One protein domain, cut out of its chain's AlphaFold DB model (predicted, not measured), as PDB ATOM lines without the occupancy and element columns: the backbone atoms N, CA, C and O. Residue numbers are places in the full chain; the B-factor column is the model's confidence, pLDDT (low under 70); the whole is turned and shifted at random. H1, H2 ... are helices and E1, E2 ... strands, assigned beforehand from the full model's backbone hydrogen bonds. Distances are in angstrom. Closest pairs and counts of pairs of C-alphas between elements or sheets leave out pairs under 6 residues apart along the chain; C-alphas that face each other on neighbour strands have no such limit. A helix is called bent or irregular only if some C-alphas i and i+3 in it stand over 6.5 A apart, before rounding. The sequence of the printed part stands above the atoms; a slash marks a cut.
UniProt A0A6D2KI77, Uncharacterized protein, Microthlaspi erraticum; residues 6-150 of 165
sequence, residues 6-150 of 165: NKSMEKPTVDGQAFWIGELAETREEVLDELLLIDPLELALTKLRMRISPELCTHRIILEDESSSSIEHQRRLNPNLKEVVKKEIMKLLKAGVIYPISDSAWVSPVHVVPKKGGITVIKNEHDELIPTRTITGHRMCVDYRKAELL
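What this domain is: This is residues 6 to 150 of the 165 residues of an uncharacterized protein of Microthlaspi erraticum (UniProt A0A6D2KI77). A long, bent hairpin of two strands, E1 and E2, reaches as an arm from a loose body and makes the long axis; H5 packs on the body end of the arm, with Val 85 near Met 140. The short helices H1 to H4 follow one another in an open string away from the hairpin, no helix touches another, and residues 55 to 60, of which 55 to 57 belong to H4, stick out free. The printed part has 145 residues with six named helices and two named strands in the order H1 H2 H3 H4 H5 E1 E2 H6; the sheet, E1 - E2, is antiparallel and the class is mixed, helices and strands. The whole is loose, with a radius of gyration of the C-alphas of 20.8 A, and elongated, spanning 65 by 42 by 36 A.

How they stand to each other: H1, residues 6 to 10, is apart from H2, residues 28 to 36. H2 and H3, residues 40 to 49, meet only through their link. H3 and H4, residues 54 to 57, are close but not clearly touching; their closest C-alphas, of Leu 48 and Pro 54, are 7.5 A apart. H5, residues 79 to 94, is apart from H4. The closest C-alphas of H5 and E1, residues 110 to 123, are those of Leu 81 and Val 112, 7.0 A apart. The closest C-alphas of H5 and E2, residues 129 to 142, are those of Val 85 and Met 140, 6.1 A apart. E1 and E2 form a hairpin, antiparallel at 165 degrees, with N 111 and O 141 at 2.7 A and N 122 and O 130 at 2.9 A, within hydrogen-bond range. E1 bends by 67 degrees at residue 120 and E2 by 57 degrees at residue 137. H6, residues 145 to 148, is apart from H5 and E1. In H2, H3 and H5 every O i to N i+4 pair is within hydrogen-bond range; in H1 0 of 1 is, and 0 of 2 O i to N i+3 pairs, while H4 and H6 are too short for an O i to N i+4 pair.

Where its parts are: H1 begins at C-alpha 6, (163.149, 164.395, 228.620). H2 is 11.8 A long, H3 14.0 A and H5 22.8 A. E1 is 36.0 A long and ends at C-alpha 123, (155.963, 153.359, 282.949); E2 is 36.7 A long. H6 ends at C-alpha 148, (145.269, 185.327, 253.532).

The domain as a whole: The C-alphas of Leu 37 and His 126, the two farthest apart, are 65.6 A apart. The printed part has no cut. The links H1 to H2, H4 to H5 and H5 to E1 are long. Mean pLDDT of the printed part is 71.7; residues 6 to 58 and residue 102 are under 70.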
ATOM      1  N   ASN A   6     162.570 165.659 228.161       42.81
ATOM      2  CA  ASN A   6     163.149 164.395 228.620       42.81
ATOM      3  C   ASN A   6     164.483 164.574 229.354       42.81
ATOM      4  O   ASN A   6     164.716 163.929 230.374       42.81
ATOM      5  N   LYS A   7     165.306 165.530 228.922       46.59
ATOM      6  CA  LYS A   7     166.621 165.806 229.512       46.59
ATOM      7  C   LYS A   7     166.528 166.630 230.801       46.59
ATOM      8  O   LYS A   7     167.374 166.493 231.681       46.59
ATOM      9  N   SER A   8     165.487 167.459 230.941       47.38
ATOM     10  CA  SER A   8     165.249 168.270 232.146       47.38
ATOM     11  C   SER A   8     164.683 167.477 233.325       47.38
ATOM     12  O   SER A   8     164.837 167.898 234.469       47.38
ATOM     13  N   MET A   9     164.041 166.333 233.070       46.53
ATOM     14  CA  MET A   9     163.493 165.479 234.132       46.53
ATOM     15  C   MET A   9     164.518 164.500 234.721       46.53
ATOM     16  O   MET A   9     164.399 164.154 235.894       46.53
ATOM     17  N   GLU A  10     165.537 164.084 233.956       47.94
ATOM     18  CA  GLU A  10     166.650 163.278 234.490       47.94
ATOM     19  C   GLU A  10     167.544 164.080 235.445       47.94
ATOM     20  O   GLU A  10     168.098 163.520 236.392       47.94
ATOM     21  N   LYS A  11     167.660 165.394 235.205       47.50
ATOM     22  CA  LYS A  11     168.436 166.345 236.012       47.50
ATOM     23  C   LYS A  11     167.609 167.589 236.343       47.50
ATOM     24  O   LYS A  11     167.859 168.653 235.763       47.50
ATOM     25  N   PRO A  12     166.647 167.512 237.277       49.03
ATOM     26  CA  PRO A  12     165.970 168.706 237.739       49.03
ATOM     27  C   PRO A  12     167.014 169.584 238.423       49.03
ATOM     28  O   PRO A  12     167.649 169.177 239.401       49.03
ATOM     29  N   THR A  13     167.229 170.770 237.863       44.22
ATOM     30  CA  THR A  13     168.105 171.774 238.459       44.22
ATOM     31  C   THR A  13     167.228 172.729 239.249       44.22
ATOM     32  O   THR A  13     166.438 173.462 238.661       44.22
ATOM     33  N   VAL A  14     167.357 172.707 240.573       40.59
ATOM     34  CA  VAL A  14     166.734 173.693 241.463       40.59
ATOM     35  C   VAL A  14     167.880 174.469 242.105       40.59
ATOM     36  O   VAL A  14     168.807 173.866 242.643       40.59
ATOM     37  N   ASP A  15     167.874 175.791 241.939       36.31
ATOM     38  CA  ASP A  15     168.904 176.724 242.429       36.31
ATOM     39  C   ASP A  15     170.345 176.452 241.931       36.31
ATOM     40  O   ASP A  15     171.323 176.777 242.601       36.31
ATOM     41  N   GLY A  16     170.510 175.841 240.748       46.00
ATOM     42  CA  GLY A  16     171.825 175.519 240.167       46.00
ATOM     43  C   GLY A  16     172.437 174.182 240.617       46.00
ATOM     44  O   GLY A  16     173.530 173.836 240.171       46.00
ATOM     45  N   GLN A  17     171.743 173.395 241.446       36.28
ATOM     46  CA  GLN A  17     172.155 172.037 241.822       36.28
ATOM     47  C   GLN A  17     171.295 170.971 241.137       36.28
ATOM     48  O   GLN A  17     170.066 171.025 241.173       36.28
ATOM     49  N   ALA A  18     171.962 169.992 240.514       41.09
ATOM     50  CA  ALA A  18     171.325 168.881 239.814       41.09
ATOM     51  C   ALA A  18     171.016 167.721 240.772       41.09
ATOM     52  O   ALA A  18     171.898 167.237 241.484       41.09
ATOM     53  N   PHE A  19     169.774 167.242 240.739       41.44
ATOM     54  CA  PHE A  19     169.335 166.030 241.431       41.44
ATOM     55  C   PHE A  19     169.056 164.917 240.414       41.44
ATOM     56  O   PHE A  19     168.714 165.204 239.276       41.44
ATOM     57  N   TRP A  20     169.195 163.650 240.809       40.97
ATOM     58  CA  TRP A  20     168.862 162.508 239.953       40.97
ATOM     59  C   TRP A  20     167.591 161.844 240.470       40.97
ATOM     60  O   TRP A  20     167.548 161.397 241.617       40.97
ATOM     61  N   ILE A  21     166.558 161.763 239.632       45.09
ATOM     62  CA  ILE A  21     165.395 160.909 239.889       45.09
ATOM     63  C   ILE A  21     165.646 159.612 239.127       45.09
ATOM     64  O   ILE A  21     165.156 159.407 238.021       45.09
ATOM     65  N   GLY A  22     166.501 158.770 239.701       42.41
ATOM     66  CA  GLY A  22     166.735 157.433 239.178       42.41
ATOM     67  C   GLY A  22     165.511 156.558 239.424       42.41
ATOM     68  O   GLY A  22     165.041 156.472 240.557       42.41
ATOM     69  N   GLU A  23     165.060 155.906 238.352       44.38
ATOM     70  CA  GLU A  23     164.136 154.765 238.341       44.38
ATOM     71  C   GLU A  23     162.629 155.079 238.376       44.38
ATOM     72  O   GLU A  23     161.864 154.661 239.241       44.38
ATOM     73  N   LEU A  24     162.172 155.786 237.342       45.06
ATOM     74  CA  LEU A  24     160.797 155.669 236.857       45.06
ATOM     75  C   LEU A  24     160.828 155.728 235.325       45.06
ATOM     76  O   LEU A  24     160.372 156.696 234.733       45.06
ATOM     77  N   ALA A  25     161.485 154.756 234.688       45.66
ATOM     78  CA  ALA A  25     161.671 154.743 233.234       45.66
ATOM     79  C   ALA A  25     160.526 154.023 232.498       45.66
ATOM     80  O   ALA A  25     160.137 154.461 231.426       45.66
ATOM     81  N   GLU A  26     159.913 152.994 233.092       46.56
ATOM     82  CA  GLU A  26     158.924 152.166 232.373       46.56
ATOM     83  C   GLU A  26     157.475 152.667 232.447       46.56
ATOM     84  O   GLU A  26     156.656 152.276 231.633       46.56
ATOM     85  N   THR A  27     157.136 153.566 233.377       49.62
ATOM     86  CA  THR A  27     155.775 154.152 233.488       49.62
ATOM     87  C   THR A  27     155.709 155.610 233.033       49.62
ATOM     88  O   THR A  27     154.699 156.283 233.220       49.62
ATOM     89  N   ARG A  28     156.809 156.133 232.478       47.09
ATOM     90  CA  ARG A  28     157.005 157.565 232.230       47.09
ATOM     91  C   ARG A  28     156.541 158.013 230.851       47.09
ATOM     92  O   ARG A  28     155.976 159.096 230.769       47.09
ATOM     93  N   GLU A  29     156.759 157.224 229.804       46.38
ATOM     94  CA  GLU A  29     156.359 157.618 228.443       46.38
ATOM     95  C   GLU A  29     154.835 157.604 228.278       46.38
ATOM     96  O   GLU A  29     154.266 158.602 227.853       46.38
ATOM     97  N   GLU A  30     154.150 156.564 228.758       47.75
ATOM     98  CA  GLU A  30     152.690 156.451 228.618       47.75
ATOM     99  C   GLU A  30     151.920 157.516 229.425       47.75
ATOM    100  O   GLU A  30     150.938 158.076 228.945       47.75
ATOM    101  N   VAL A  31     152.383 157.846 230.639       51.81
ATOM    102  CA  VAL A  31     151.723 158.838 231.510       51.81
ATOM    103  C   VAL A  31     152.016 160.272 231.058       51.81
ATOM    104  O   VAL A  31     151.164 161.143 231.218       51.81
ATOM    105  N   LEU A  32     153.206 160.545 230.511       51.19
ATOM    106  CA  LEU A  32     153.556 161.880 230.017       51.19
ATOM    107  C   LEU A  32     152.902 162.190 228.671       51.19
ATOM    108  O   LEU A  32     152.452 163.321 228.502       51.19
ATOM    109  N   ASP A  33     152.794 161.225 227.756       48.75
ATOM    110  CA  ASP A  33     152.133 161.440 226.462       48.75
ATOM    111  C   ASP A  33     150.632 161.724 226.628       48.75
ATOM    112  O   ASP A  33     150.079 162.584 225.941       48.75
ATOM    113  N   GLU A  34     149.976 161.093 227.608       49.22
ATOM    114  CA  GLU A  34     148.575 161.374 227.945       49.22
ATOM    115  C   GLU A  34     148.397 162.731 228.672       49.22
ATOM    116  O   GLU A  34     147.367 163.389 228.514       49.22
ATOM    117  N   LEU A  35     149.407 163.193 229.432       49.88
ATOM    118  CA  LEU A  35     149.403 164.490 230.135       49.88
ATOM    119  C   LEU A  35     149.834 165.691 229.273       49.88
ATOM    120  O   LEU A  35     149.526 166.823 229.641       49.88
ATOM    121  N   LEU A  36     150.578 165.486 228.183       53.16
ATOM    122  CA  LEU A  36     151.137 166.565 227.351       53.16
ATOM    123  C   LEU A  36     150.170 167.088 226.278       53.16
ATOM    124  O   LEU A  36     150.377 168.182 225.757       53.16
ATOM    125  N   LEU A  37     149.122 166.331 225.942       57.12
ATOM    126  CA  LEU A  37     148.159 166.686 224.889       57.12
ATOM    127  C   LEU A  37     146.946 167.483 225.390       57.12
ATOM    128  O   LEU A  37     146.200 168.032 224.580       57.12
ATOM    129  N   ILE A  38     146.735 167.563 226.704       54.75
ATOM    130  CA  ILE A  38     145.581 168.229 227.314       54.75
ATOM    131  C   ILE A  38     146.098 169.093 228.456       54.75
ATOM    132  O   ILE A  38     146.840 168.594 229.295       54.75
ATOM    133  N   ASP A  39     145.692 170.366 228.511       64.94
ATOM    134  CA  ASP A  39     145.957 171.212 229.678       64.94
ATOM    135  C   ASP A  39     145.463 170.472 230.940       64.94
ATOM    136  O   ASP A  39     144.261 170.197 231.057       64.94
ATOM    137  N   PRO A  40     146.361 170.097 231.877       63.19
ATOM    138  CA  PRO A  40     145.989 169.353 233.074       63.19
ATOM    139  C   PRO A  40     144.908 170.058 233.901       63.19
ATOM    140  O   PRO A  40     144.105 169.381 234.551       63.19
ATOM    141  N   LEU A  41     144.854 171.397 233.846       61.62
ATOM    142  CA  LEU A  41     143.799 172.200 234.456       61.62
ATOM    143  C   LEU A  41     142.459 171.965 233.752       61.62
ATOM    144  O   LEU A  41     141.480 171.614 234.412       61.62
ATOM    145  N   GLU A  42     142.405 172.078 232.426       64.69
ATOM    146  CA  GLU A  42     141.185 171.810 231.652       64.69
ATOM    147  C   GLU A  42     140.717 170.357 231.788       64.69
ATOM    148  O   GLU A  42     139.521 170.103 231.943       64.69
ATOM    149  N   LEU A  43     141.630 169.382 231.822       66.31
ATOM    150  CA  LEU A  43     141.281 167.976 232.039       66.31
ATOM    151  C   LEU A  43     140.653 167.753 233.422       66.31
ATOM    152  O   LEU A  43     139.630 167.069 233.544       66.31
ATOM    153  N   ALA A  44     141.251 168.330 234.469       61.72
ATOM    154  CA  ALA A  44     140.738 168.245 235.832       61.72
ATOM    155  C   ALA A  44     139.365 168.926 235.959       61.72
ATOM    156  O   ALA A  44     138.430 168.343 236.518       61.72
ATOM    157  N   LEU A  45     139.209 170.117 235.374       61.81
ATOM    158  CA  LEU A  45     137.942 170.847 235.338       61.81
ATOM    159  C   LEU A  45     136.863 170.072 234.575       61.81
ATOM    160  O   LEU A  45     135.717 170.024 235.016       61.81
ATOM    161  N   THR A  46     137.218 169.412 233.474       59.31
ATOM    162  CA  THR A  46     136.284 168.623 232.656       59.31
ATOM    163  C   THR A  46     135.818 167.354 233.376       59.31
ATOM    164  O   THR A  46     134.627 167.045 233.362       59.31
ATOM    165  N   LYS A  47     136.709 166.666 234.105       61.81
ATOM    166  CA  LYS A  47     136.331 165.542 234.984       61.81
ATOM    167  C   LYS A  47     135.407 165.980 236.129       61.81
ATOM    168  O   LYS A  47     134.486 165.245 236.481       61.81
ATOM    169  N   LEU A  48     135.621 167.169 236.701       54.59
ATOM    170  CA  LEU A  48     134.790 167.714 237.784       54.59
ATOM    171  C   LEU A  48     133.409 168.187 237.284       54.59
ATOM    172  O   LEU A  48     132.395 167.930 237.941       54.59
ATOM    173  N   ARG A  49     133.362 168.801 236.089       52.84
ATOM    174  CA  ARG A  49     132.148 169.279 235.392       52.84
ATOM    175  C   ARG A  49     131.078 168.201 235.218       52.84
ATOM    176  O   ARG A  49     129.896 168.521 235.228       52.84
ATOM    177  N   MET A  50     131.468 166.931 235.098       53.09
ATOM    178  CA  MET A  50     130.529 165.813 234.941       53.09
ATOM    179  C   MET A  50     129.727 165.471 236.208       53.09
ATOM    180  O   MET A  50     128.792 164.675 236.131       53.09
ATOM    181  N   ARG A  51     130.080 166.025 237.375       54.44
ATOM    182  CA  ARG A  51     129.512 165.607 238.668       54.44
ATOM    183  C   ARG A  51     128.903 166.750 239.482       54.44
ATOM    184  O   ARG A  51     127.949 166.509 240.215       54.44
ATOM    185  N   ILE A  52     129.431 167.968 239.364       58.78
ATOM    186  CA  ILE A  52     128.921 169.193 240.002       58.78
ATOM    187  C   ILE A  52     129.191 170.351 239.031       58.78
ATOM    188  O   ILE A  52     130.286 170.428 238.475       58.78
ATOM    189  N   SER A  53     128.224 171.253 238.820       62.47
ATOM    190  CA  SER A  53     128.466 172.449 237.998       62.47
ATOM    191  C   SER A  53     129.579 173.298 238.634       62.47
ATOM    192  O   SER A  53     129.439 173.676 239.802       62.47
ATOM    193  N   PRO A  54     130.661 173.640 237.907       59.09
ATOM    194  CA  PRO A  54     131.725 174.494 238.434       59.09
ATOM    195  C   PRO A  54     131.198 175.840 238.931       59.09
ATOM    196  O   PRO A  54     131.668 176.349 239.938       59.09
ATOM    197  N   GLU A  55     130.165 176.381 238.288       61.03
ATOM    198  CA  GLU A  55     129.567 177.665 238.664       61.03
ATOM    199  C   GLU A  55     128.903 177.640 240.049       61.03
ATOM    200  O   GLU A  55     128.810 178.676 240.700       61.03
ATOM    201  N   LEU A  56     128.487 176.464 240.535       63.25
ATOM    202  CA  LEU A  56     127.840 176.312 241.842       63.25
ATOM    203  C   LEU A  56     128.837 176.097 242.991       63.25
ATOM    204  O   LEU A  56     128.466 176.267 244.150       63.25
ATOM    205  N   CYS A  57     130.077 175.678 242.705       63.31
ATOM    206  CA  CYS A  57     131.033 175.227 243.728       63.31
ATOM    207  C   CYS A  57     132.492 175.672 243.496       63.31
ATOM    208  O   CYS A  57     133.398 175.130 244.130       63.31
ATOM    209  N   THR A  58     132.766 176.651 242.623       68.25
ATOM    210  CA  THR A  58     134.108 177.255 242.533       68.25
ATOM    211  C   THR A  58     134.334 178.243 243.667       68.25
ATOM    212  O   THR A  58     133.692 179.292 243.724       68.25
ATOM    213  N   HIS A  59     135.299 177.949 244.534       74.75
ATOM    214  CA  HIS A  59     135.826 178.941 245.459       74.75
ATOM    215  C   HIS A  59     136.752 179.900 244.697       74.75
ATOM    216  O   HIS A  59     137.783 179.477 244.171       74.75
ATOM    217  N   ARG A  60     136.372 181.179 244.603       77.44
ATOM    218  CA  ARG A  60     137.199 182.238 244.007       77.44
ATOM    219  C   ARG A  60     137.844 183.055 245.119       77.44
ATOM    220  O   ARG A  60     137.137 183.631 245.941       77.44
ATOM    221  N   ILE A  61     139.171 183.106 245.111       78.19
ATOM    222  CA  ILE A  61     139.960 183.953 246.009       78.19
ATOM    223  C   ILE A  61     140.062 185.328 245.345       78.19
ATOM    224  O   ILE A  61     140.570 185.427 244.228       78.19
ATOM    225  N   ILE A  62     139.540 186.368 245.998       81.69
ATOM    226  CA  ILE A  62     139.553 187.745 245.478       81.69
ATOM    227  C   ILE A  62     140.659 188.518 246.185       81.69
ATOM    228  O   ILE A  62     140.604 188.716 247.397       81.69
ATOM    229  N   LEU A  63     141.660 188.947 245.431       75.62
ATOM    230  CA  LEU A  63     142.769 189.725 245.964       75.62
ATOM    231  C   LEU A  63     142.485 191.228 245.846       75.62
ATOM    232  O   LEU A  63     141.710 191.641 244.985       75.62
ATOM    233  N   GLU A  64     143.103 192.033 246.707       78.69
ATOM    234  CA  GLU A  64     143.060 193.497 246.596       78.69
ATOM    235  C   GLU A  64     143.843 193.990 245.363       78.69
ATOM    236  O   GLU A  64     144.825 193.362 244.954       78.69
ATOM    237  N   ASP A  65     143.433 195.131 244.795       72.44
ATOM    238  CA  ASP A  65     143.972 195.675 243.534       72.44
ATOM    239  C   ASP A  65     145.485 195.986 243.580       72.44
ATOM    240  O   ASP A  65     146.143 195.996 242.542       72.44
ATOM    241  N   GLU A  66     146.064 196.181 244.772       73.12
ATOM    242  CA  GLU A  66     147.508 196.415 244.975       73.12
ATOM    243  C   GLU A  66     148.267 195.194 245.532       73.12
ATOM    244  O   GLU A  66     149.424 195.291 245.956       73.12
ATOM    245  N   SER A  67     147.642 194.014 245.549       72.06
ATOM    246  CA  SER A  67     148.290 192.803 246.059       72.06
ATOM    247  C   SER A  67     149.417 192.328 245.130       72.06
ATOM    248  O   SER A  67     149.236 192.068 243.940       72.06
ATOM    249  N   SER A  68     150.623 192.194 245.685       76.44
ATOM    250  CA  SER A  68     151.782 191.670 244.956       76.44
ATOM    251  C   SER A  68     151.894 190.155 245.098       76.44
ATOM    252  O   SER A  68     151.638 189.588 246.163       76.44
ATOM    253  N   SER A  69     152.323 189.494 244.019       78.69
ATOM    254  CA  SER A  69     152.610 188.062 244.025       78.69
ATOM    255  C   SER A  69     153.715 187.720 245.020       78.69
ATOM    256  O   SER A  69     154.717 188.432 245.115       78.69
ATOM    257  N   SER A  70     153.568 186.606 245.732       79.44
ATOM    258  CA  SER A  70     154.543 186.169 246.727       79.44
ATOM    259  C   SER A  70     155.091 184.781 246.427       79.44
ATOM    260  O   SER A  70     154.355 183.795 246.459       79.44
ATOM    261  N   ILE A  71     156.413 184.701 246.275       81.88
ATOM    262  CA  ILE A  71     157.159 183.444 246.235       81.88
ATOM    263  C   ILE A  71     157.862 183.258 247.578       81.88
ATOM    264  O   ILE A  71     158.796 183.986 247.921       81.88
ATOM    265  N   GLU A  72     157.402 182.286 248.357       82.56
ATOM    266  CA  GLU A  72     158.038 181.900 249.611       82.56
ATOM    267  C   GLU A  72     158.909 180.656 249.427       82.56
ATOM    268  O   GLU A  72     158.495 179.649 248.853       82.56
ATOM    269  N   HIS A  73     160.127 180.708 249.967       81.25
ATOM    270  CA  HIS A  73     161.044 179.574 249.918       81.25
ATOM    271  C   HIS A  73     160.559 178.446 250.835       81.25
ATOM    272  O   HIS A  73     160.161 178.665 251.985       81.25
ATOM    273  N   GLN A  74     160.657 177.210 250.348       84.31
ATOM    274  CA  GLN A  74     160.282 176.030 251.118       84.31
ATOM    275  C   GLN A  74     161.178 175.870 252.359       84.31
ATOM    276  O   GLN A  74     162.408 175.854 252.273       84.31
ATOM    277  N   ARG A  75     160.567 175.671 253.534       83.75
ATOM    278  CA  ARG A  75     161.323 175.412 254.772       83.75
ATOM    279  C   ARG A  75     161.998 174.039 254.722       83.75
ATOM    280  O   ARG A  75     161.450 173.079 254.175       83.75
ATOM    281  N   ARG A  76     163.175 173.930 255.349       89.12
ATOM    282  CA  ARG A  76     163.931 172.669 255.444       89.12
ATOM    283  C   ARG A  76     163.110 171.617 256.199       89.12
ATOM    284  O   ARG A  76     162.717 171.835 257.340       89.12
ATOM    285  N   LEU A  77     162.893 170.467 255.562       84.12
ATOM    286  CA  LEU A  77     162.230 169.303 256.153       84.12
ATOM    287  C   LEU A  77     163.241 168.182 256.414       84.12
ATOM    288  O   LEU A  77     164.157 167.969 255.613       84.12
ATOM    289  N   ASN A  78     163.038 167.441 257.506       87.81
ATOM    290  CA  ASN A  78     163.750 166.189 257.771       87.81
ATOM    291  C   ASN A  78     163.498 165.199 256.607       87.81
ATOM    292  O   ASN A  78     162.350 165.116 256.158       87.81
ATOM    293  N   PRO A  79     164.510 164.453 256.119       87.62
ATOM    294  CA  PRO A  79     164.343 163.456 255.057       87.62
ATOM    295  C   PRO A  79     163.134 162.525 255.234       87.62
ATOM    296  O   PRO A  79     162.351 162.372 254.300       87.62
ATOM    297  N   ASN A  80     162.892 162.021 256.449       84.88
ATOM    298  CA  ASN A  80     161.738 161.158 256.733       84.88
ATOM    299  C   ASN A  80     160.400 161.868 256.466       84.88
ATOM    300  O   ASN A  80     159.456 161.280 255.946       84.88
ATOM    301  N   LEU A  81     160.313 163.161 256.787       86.56
ATOM    302  CA  LEU A  81     159.110 163.959 256.543       86.56
ATOM    303  C   LEU A  81     158.965 164.337 255.065       86.56
ATOM    304  O   LEU A  81     157.839 164.448 254.587       86.56
ATOM    305  N   LYS A  82     160.072 164.483 254.321       85.88
ATOM    306  CA  LYS A  82     160.021 164.693 252.864       85.88
ATOM    307  C   LYS A  82     159.349 163.519 252.161       85.88
ATOM    308  O   LYS A  82     158.528 163.736 251.273       85.88
ATOM    309  N   GLU A  83     159.646 162.290 252.574       86.44
ATOM    310  CA  GLU A  83     158.983 161.107 252.021       86.44
ATOM    311  C   GLU A  83     157.484 161.089 252.312       86.44
ATOM    312  O   GLU A  83     156.690 160.734 251.439       86.44
ATOM    313  N   VAL A  84     157.081 161.500 253.519       87.38
ATOM    314  CA  VAL A  84     155.662 161.614 253.878       87.38
ATOM    315  C   VAL A  84     154.956 162.636 252.988       87.38
ATOM    316  O   VAL A  84     153.913 162.319 252.417       87.38
ATOM    317  N   VAL A  85     155.553 163.818 252.802       87.31
ATOM    318  CA  VAL A  85     155.024 164.864 251.910       87.31
ATOM    319  C   VAL A  85     154.909 164.352 250.478       87.31
ATOM    320  O   VAL A  85     153.852 164.482 249.867       87.31
ATOM    321  N   LYS A  86     155.951 163.694 249.953       86.62
ATOM    322  CA  LYS A  86     155.937 163.125 248.598       86.62
ATOM    323  C   LYS A  86     154.793 162.123 248.419       86.62
ATOM    324  O   LYS A  86     154.072 162.191 247.427       86.62
ATOM    325  N   LYS A  87     154.593 161.214 249.379       87.19
ATOM    326  CA  LYS A  87     153.494 160.232 249.345       87.19
ATOM    327  C   LYS A  87     152.121 160.911 249.354       87.19
ATOM    328  O   LYS A  87     151.227 160.475 248.631       87.19
ATOM    329  N   GLU A  88     151.956 161.971 250.141       88.31
ATOM    330  CA  GLU A  88     150.697 162.714 250.233       88.31
ATOM    331  C   GLU A  88     150.401 163.497 248.943       88.31
ATOM    332  O   GLU A  88     149.302 163.372 248.405       88.31
ATOM    333  N   ILE A  89     151.396 164.179 248.365       85.81
ATOM    334  CA  ILE A  89     151.284 164.863 247.063       85.81
ATOM    335  C   ILE A  89     150.899 163.877 245.956       85.81
ATOM    336  O   ILE A  89     149.942 164.117 245.226       85.81
ATOM    337  N   MET A  90     151.577 162.729 245.864       84.75
ATOM    338  CA  MET A  90     151.259 161.710 244.855       84.75
ATOM    339  C   MET A  90     149.832 161.174 245.003       84.75
ATOM    340  O   MET A  90     149.167 160.903 244.006       84.75
ATOM    341  N   LYS A  91     149.337 161.030 246.238       87.06
ATOM    342  CA  LYS A  91     147.952 160.624 246.491       87.06
ATOM    343  C   LYS A  91     146.958 161.687 246.016       87.06
ATOM    344  O   LYS A  91     145.957 161.329 245.402       87.06
ATOM    345  N   LEU A  92     147.229 162.965 246.285       84.19
ATOM    346  CA  LEU A  92     146.376 164.081 245.864       84.19
ATOM    347  C   LEU A  92     146.366 164.253 244.338       84.19
ATOM    348  O   LEU A  92     145.295 164.461 243.775       84.19
ATOM    349  N   LEU A  93     147.521 164.089 243.681       82.38
ATOM    350  CA  LEU A  93     147.644 164.083 242.217       82.38
ATOM    351  C   LEU A  93     146.825 162.945 241.597       82.38
ATOM    352  O   LEU A  93     145.999 163.185 240.724       82.38
ATOM    353  N   LYS A  94     146.982 161.710 242.098       79.38
ATOM    354  CA  LYS A  94     146.203 160.549 241.624       79.38
ATOM    355  C   LYS A  94     144.696 160.723 241.820       79.38
ATOM    356  O   LYS A  94     143.916 160.218 241.022       79.38
ATOM    357  N   ALA A  95     144.290 161.418 242.881       80.44
ATOM    358  CA  ALA A  95     142.891 161.728 243.151       80.44
ATOM    359  C   ALA A  95     142.355 162.919 242.331       80.44
ATOM    360  O   ALA A  95     141.160 163.193 242.400       80.44
ATOM    361  N   GLY A  96     143.210 163.638 241.593       79.62
ATOM    362  CA  GLY A  96     142.837 164.845 240.850       79.62
ATOM    363  C   GLY A  96     142.486 166.043 241.739       79.62
ATOM    364  O   GLY A  96     141.792 166.947 241.289       79.62
ATOM    365  N   VAL A  97     142.921 166.046 243.006       82.00
ATOM    366  CA  VAL A  97     142.670 167.155 243.949       82.00
ATOM    367  C   VAL A  97     143.632 168.317 243.708       82.00
ATOM    368  O   VAL A  97     143.274 169.472 243.915       82.00
ATOM    369  N   ILE A  98     144.856 168.006 243.278       83.25
ATOM    370  CA  ILE A  98     145.876 168.979 242.876       83.25
ATOM    371  C   ILE A  98     146.402 168.605 241.490       83.25
ATOM    372  O   ILE A  98     146.287 167.451 241.077       83.25
ATOM    373  N   TYR A  99     147.022 169.562 240.808       82.31
ATOM    374  CA  TYR A  99     147.656 169.386 239.502       82.31
ATOM    375  C   TYR A  99     148.988 170.155 239.465       82.31
ATOM    376  O   TYR A  99     149.170 171.095 240.247       82.31
ATOM    377  N   PRO A 100     149.954 169.737 238.629       78.62
ATOM    378  CA  PRO A 100     151.219 170.447 238.497       78.62
ATOM    379  C   PRO A 100     151.022 171.783 237.769       78.62
ATOM    380  O   PRO A 100     150.328 171.845 236.758       78.62
ATOM    381  N   ILE A 101     151.670 172.832 238.276       76.00
ATOM    382  CA  ILE A 101     151.761 174.159 237.652       76.00
ATOM    383  C   ILE A 101     153.247 174.476 237.517       76.00
ATOM    384  O   ILE A 101     153.997 174.312 238.481       76.00
ATOM    385  N   SER A 102     153.685 174.877 236.325       68.56
ATOM    386  CA  SER A 102     155.109 175.074 236.034       68.56
ATOM    387  C   SER A 102     155.636 176.448 236.454       68.56
ATOM    388  O   SER A 102     156.804 176.556 236.812       68.56
ATOM    389  N   ASP A 103     154.797 177.483 236.431       75.75
ATOM    390  CA  ASP A 103     155.209 178.889 236.494       75.75
ATOM    391  C   ASP A 103     154.295 179.751 237.385       75.75
ATOM    392  O   ASP A 103     153.915 180.870 237.041       75.75
ATOM    393  N   SER A 104     153.952 179.266 238.583       78.31
ATOM    394  CA  SER A 104     153.149 180.071 239.506       78.31
ATOM    395  C   SER A 104     153.948 181.253 240.071       78.31
ATOM    396  O   SER A 104     154.960 181.091 240.752       78.31
ATOM    397  N   ALA A 105     153.426 182.470 239.887       79.25
ATOM    398  CA  ALA A 105     153.918 183.664 240.587       79.25
ATOM    399  C   ALA A 105     153.671 183.605 242.114       79.25
ATOM    400  O   ALA A 105     154.164 184.438 242.874       79.25
ATOM    401  N   TRP A 106     152.906 182.605 242.564       81.88
ATOM    402  CA  TRP A 106     152.539 182.361 243.951       81.88
ATOM    403  C   TRP A 106     153.094 181.024 244.420       81.88
ATOM    404  O   TRP A 106     152.807 179.985 243.823       81.88
ATOM    405  N   VAL A 107     153.860 181.041 245.507       84.19
ATOM    406  CA  VAL A 107     154.380 179.828 246.146       84.19
ATOM    407  C   VAL A 107     154.259 179.984 247.654       84.19
ATOM    408  O   VAL A 107     154.836 180.904 248.230       84.19
ATOM    409  N   SER A 108     153.530 179.065 248.285       85.19
ATOM    410  CA  SER A 108     153.403 178.964 249.741       85.19
ATOM    411  C   SER A 108     154.170 177.743 250.252       85.19
ATOM    412  O   SER A 108     154.133 176.684 249.617       85.19
ATOM    413  N   PRO A 109     154.851 177.837 251.407       88.31
ATOM    414  CA  PRO A 109     155.641 176.734 251.914       88.31
ATOM    415  C   PRO A 109     154.743 175.644 252.511       88.31
ATOM    416  O   PRO A 109     153.694 175.897 253.105       88.31
ATOM    417  N   VAL A 110     155.206 174.403 252.405       87.44
ATOM    418  CA  VAL A 110     154.570 173.225 252.991       87.44
ATOM    419  C   VAL A 110     155.130 172.948 254.387       87.44
ATOM    420  O   VAL A 110     156.343 172.972 254.628       87.44
ATOM    421  N   HIS A 111     154.240 172.618 255.313       89.25
ATOM    422  CA  HIS A 111     154.528 172.165 256.665       89.25
ATOM    423  C   HIS A 111     153.971 170.779 256.921       89.25
ATOM    424  O   HIS A 111     152.978 170.360 256.337       89.25
ATOM    425  N   VAL A 112     154.628 170.065 257.829       90.25
ATOM    426  CA  VAL A 112     154.210 168.732 258.239       90.25
ATOM    427  C   VAL A 112     153.852 168.785 259.709       90.25
ATOM    428  O   VAL A 112     154.687 169.120 260.547       90.25
ATOM    429  N   VAL A 113     152.599 168.467 260.016       89.38
ATOM    430  CA  VAL A 113     152.062 168.519 261.374       89.38
ATOM    431  C   VAL A 113     151.783 167.095 261.852       89.38
ATOM    432  O   VAL A 113     151.087 166.345 261.161       89.38
ATOM    433  N   PRO A 114     152.298 166.679 263.021       88.25
ATOM    434  CA  PRO A 114     151.988 165.367 263.570       88.25
ATOM    435  C   PRO A 114     150.497 165.272 263.917       88.25
ATOM    436  O   PRO A 114     149.903 166.172 264.517       88.25
ATOM    437  N   LYS A 115     149.876 164.149 263.558       85.88
ATOM    438  CA  LYS A 115     148.516 163.816 263.973       85.88
ATOM    439  C   LYS A 115     148.528 163.523 265.468       85.88
ATOM    440  O   LYS A 115     149.285 162.680 265.946       85.88
ATOM    441  N   LYS A 116     147.655 164.216 266.198       81.19
ATOM    442  CA  LYS A 116     147.393 163.929 267.607       81.19
ATOM    443  C   LYS A 116     146.770 162.529 267.701       81.19
ATOM    444  O   LYS A 116     145.671 162.330 267.192       81.19
ATOM    445  N   GLY A 117     147.471 161.581 268.316       77.19
ATOM    446  CA  GLY A 117     146.891 160.321 268.778       77.19
ATOM    447  C   GLY A 117     146.366 160.425 270.209       77.19
ATOM    448  O   GLY A 117     146.406 161.499 270.824       77.19
ATOM    449  N   GLY A 118     145.878 159.297 270.727       76.25
ATOM    450  CA  GLY A 118     145.503 159.155 272.132       76.25
ATOM    451  C   GLY A 118     146.699 159.324 273.077       76.25
ATOM    452  O   GLY A 118     147.863 159.199 272.675       76.25
ATOM    453  N   ILE A 119     146.394 159.629 274.336       82.00
ATOM    454  CA  ILE A 119     147.374 159.638 275.425       82.00
ATOM    455  C   ILE A 119     147.452 158.213 275.964       82.00
ATOM    456  O   ILE A 119     146.435 157.637 276.341       82.00
ATOM    457  N   THR A 120     148.653 157.652 275.992       82.50
ATOM    458  CA  THR A 120     148.942 156.356 276.611       82.50
ATOM    459  C   THR A 120     149.805 156.587 277.838       82.50
ATOM    460  O   THR A 120     150.714 157.414 277.802       82.50
ATOM    461  N   VAL A 121     149.552 155.863 278.922       85.38
ATOM    462  CA  VAL A 121     150.388 155.932 280.122       85.38
ATOM    463  C   VAL A 121     151.492 154.885 279.993       85.38
ATOM    464  O   VAL A 121     151.198 153.702 279.855       85.38
ATOM    465  N   ILE A 122     152.749 155.325 280.002       87.25
ATOM    466  CA  ILE A 122     153.931 154.463 279.895       87.25
ATOM    467  C   ILE A 122     154.681 154.541 281.223       87.25
ATOM    468  O   ILE A 122     154.875 155.635 281.749       87.25
ATOM    469  N   LYS A 123     155.085 153.396 281.775       90.81
ATOM    470  CA  LYS A 123     155.963 153.359 282.949       90.81
ATOM    471  C   LYS A 123     157.403 153.652 282.536       90.81
ATOM    472  O   LYS A 123     157.883 153.056 281.572       90.81
ATOM    473  N   ASN A 124     158.070 154.561 283.240       89.38
ATOM    474  CA  ASN A 124     159.506 154.785 283.074       89.38
ATOM    475  C   ASN A 124     160.336 153.746 283.859       89.38
ATOM    476  O   ASN A 124     159.789 152.870 284.526       89.38
ATOM    477  N   GLU A 125     161.665 153.856 283.789       91.75
ATOM    478  CA  GLU A 125     162.611 152.991 284.521       91.75
ATOM    479  C   GLU A 125     162.498 153.110 286.053       91.75
ATOM    480  O   GLU A 125     162.939 152.220 286.772       91.75
ATOM    481  N   HIS A 126     161.876 154.184 286.546       91.81
ATOM    482  CA  HIS A 126     161.619 154.448 287.963       91.81
ATOM    483  C   HIS A 126     160.181 154.075 288.378       91.81
ATOM    484  O   HIS A 126     159.717 154.504 289.432       91.81
ATOM    485  N   ASP A 127     159.459 153.298 287.557       89.38
ATOM    486  CA  ASP A 127     158.059 152.893 287.769       89.38
ATOM    487  C   ASP A 127     157.027 154.042 287.806       89.38
ATOM    488  O   ASP A 127     155.846 153.829 288.101       89.38
ATOM    489  N   GLU A 128     157.424 155.258 287.439       91.56
ATOM    490  CA  GLU A 128     156.530 156.407 287.355       91.56
ATOM    491  C   GLU A 128     155.701 156.358 286.067       91.56
ATOM    492  O   GLU A 128     156.188 156.049 284.975       91.56
ATOM    493  N   LEU A 129     154.419 156.698 286.192       91.19
ATOM    494  CA  LEU A 129     153.460 156.705 285.095       91.19
ATOM    495  C   LEU A 129     153.549 158.018 284.308       91.19
ATOM    496  O   LEU A 129     153.019 159.044 284.733       91.19
ATOM    497  N   ILE A 130     154.173 157.979 283.130       87.38
ATOM    498  CA  ILE A 130     154.311 159.135 282.242       87.38
ATOM    499  C   ILE A 130     153.203 159.112 281.177       87.38
ATOM    500  O   ILE A 130     153.173 158.208 280.329       87.38
ATOM    501  N   PRO A 131     152.302 160.113 281.146       84.19
ATOM    502  CA  PRO A 131     151.358 160.270 280.050       84.19
ATOM    503  C   PRO A 131     152.118 160.670 278.781       84.19
ATOM    504  O   PRO A 131     152.577 161.800 278.625       84.19
ATOM    505  N   THR A 132     152.239 159.732 277.848       82.56
ATOM    506  CA  THR A 132     152.944 159.915 276.581       82.56
ATOM    507  C   THR A 132     151.944 160.065 275.445       82.56
ATOM    508  O   THR A 132     150.954 159.337 275.341       82.56
ATOM    509  N   ARG A 133     152.192 161.038 274.567       77.75
ATOM    510  CA  ARG A 133     151.351 161.268 273.395       77.75
ATOM    511  C   ARG A 133     151.829 160.408 272.235       77.75
ATOM    512  O   ARG A 133     152.933 160.608 271.736       77.75
ATOM    513  N   THR A 134     150.971 159.520 271.748       76.19
ATOM    514  CA  THR A 134     151.309 158.698 270.582       76.19
ATOM    515  C   THR A 134     151.081 159.502 269.302       76.19
ATOM    516  O   THR A 134     150.011 160.089 269.115       76.19
ATOM    517  N   ILE A 135     152.068 159.555 268.406       77.50
ATOM    518  CA  ILE A 135     151.904 160.152 267.072       77.50
ATOM    519  C   ILE A 135     151.413 159.052 266.132       77.50
ATOM    520  O   ILE A 135     152.132 158.099 265.857       77.50
ATOM    521  N   THR A 136     150.185 159.178 265.630       80.81
ATOM    522  CA  THR A 136     149.565 158.172 264.741       80.81
ATOM    523  C   THR A 136     149.879 158.394 263.260       80.81
ATOM    524  O   THR A 136     149.504 157.594 262.408       80.81
ATOM    525  N   GLY A 137     150.548 159.495 262.927       86.38
ATOM    526  CA  GLY A 137     150.953 159.837 261.571       86.38
ATOM    527  C   GLY A 137     151.224 161.327 261.437       86.38
ATOM    528  O   GLY A 137     151.253 162.051 262.429       86.38
ATOM    529  N   HIS A 138     151.371 161.803 260.206       89.00
ATOM    530  CA  HIS A 138     151.560 163.222 259.911       89.00
ATOM    531  C   HIS A 138     150.513 163.707 258.898       89.00
ATOM    532  O   HIS A 138     149.819 162.893 258.282       89.00
ATOM    533  N   ARG A 139     150.352 165.026 258.790       89.19
ATOM    534  CA  ARG A 139     149.553 165.717 257.770       89.19
ATOM    535  C   ARG A 139     150.419 166.756 257.084       89.19
ATOM    536  O   ARG A 139     151.118 167.501 257.772       89.19
ATOM    537  N   MET A 140     150.323 166.830 255.767       90.62
ATOM    538  CA  MET A 140     150.778 167.973 254.995       90.62
ATOM    539  C   MET A 140     149.808 169.153 255.178       90.62
ATOM    540  O   MET A 140     148.599 169.000 255.028       90.62
ATOM    541  N   CYS A 141     150.343 170.331 255.487       90.38
ATOM    542  CA  CYS A 141     149.627 171.603 255.558       90.38
ATOM    543  C   CYS A 141     150.348 172.626 254.678       90.38
ATOM    544  O   CYS A 141     151.575 172.669 254.683       90.38
ATOM    545  N   VAL A 142     149.615 173.471 253.962       88.94
ATOM    546  CA  VAL A 142     150.191 174.601 253.216       88.94
ATOM    547  C   VAL A 142     150.011 175.866 254.051       88.94
ATOM    548  O   VAL A 142     148.942 176.077 254.625       88.94
ATOM    549  N   ASP A 143     151.062 176.672 254.184       87.12
ATOM    550  CA  ASP A 143     151.035 177.910 254.967       87.12
ATOM    551  C   ASP A 143     150.494 179.067 254.122       87.12
ATOM    552  O   ASP A 143     151.237 179.721 253.394       87.12
ATOM    553  N   TYR A 144     149.187 179.312 254.209       84.81
ATOM    554  CA  TYR A 144     148.522 180.378 253.454       84.81
ATOM    555  C   TYR A 144     148.532 181.736 254.151       84.81
ATOM    556  O   TYR A 144     147.946 182.671 253.623       84.81
ATOM    557  N   ARG A 145     149.194 181.894 255.306       84.38
ATOM    558  CA  ARG A 145     149.096 183.129 256.108       84.38
ATOM    559  C   ARG A 145     149.415 184.390 255.308       84.38
ATOM    560  O   ARG A 145     148.748 185.400 255.474       84.38
ATOM    561  N   LYS A 146     150.410 184.334 254.418       82.06
ATOM    562  CA  LYS A 146     150.767 185.477 253.571       82.06
ATOM    563  C   LYS A 146     149.745 185.742 252.463       82.06
ATOM    564  O   LYS A 146     149.504 186.897 252.147       82.06
ATOM    565  N   ALA A 147     149.138 184.695 251.906       78.00
ATOM    566  CA  ALA A 147     148.071 184.829 250.917       78.00
ATOM    567  C   ALA A 147     146.763 185.338 251.552       78.00
ATOM    568  O   ALA A 147     146.066 186.148 250.956       78.00
ATOM    569  N   GLU A 148     146.458 184.910 252.780       78.44
ATOM    570  CA  GLU A 148     145.269 185.327 253.532       78.44
ATOM    571  C   GLU A 148     145.296 186.823 253.873       78.44
ATOM    572  O   GLU A 148     144.269 187.484 253.787       78.44
ATOM    573  N   LEU A 149     146.475 187.383 254.168       77.12
ATOM    574  CA  LEU A 149     146.646 188.825 254.392       77.12
ATOM    575  C   LEU A 149     146.345 189.689 253.158       77.12
ATOM    576  O   LEU A 149     146.136 190.886 253.305       77.12
ATOM    577  N   LEU A 150     146.369 189.103 251.960       72.12
ATOM    578  CA  LEU A 150     146.137 189.799 250.688       72.12
ATOM    579  C   LEU A 150     144.700 189.613 250.179       72.12
ATOM    580  O   LEU A 150     144.349 190.109 249.106       72.12
TER     581      LEU A 150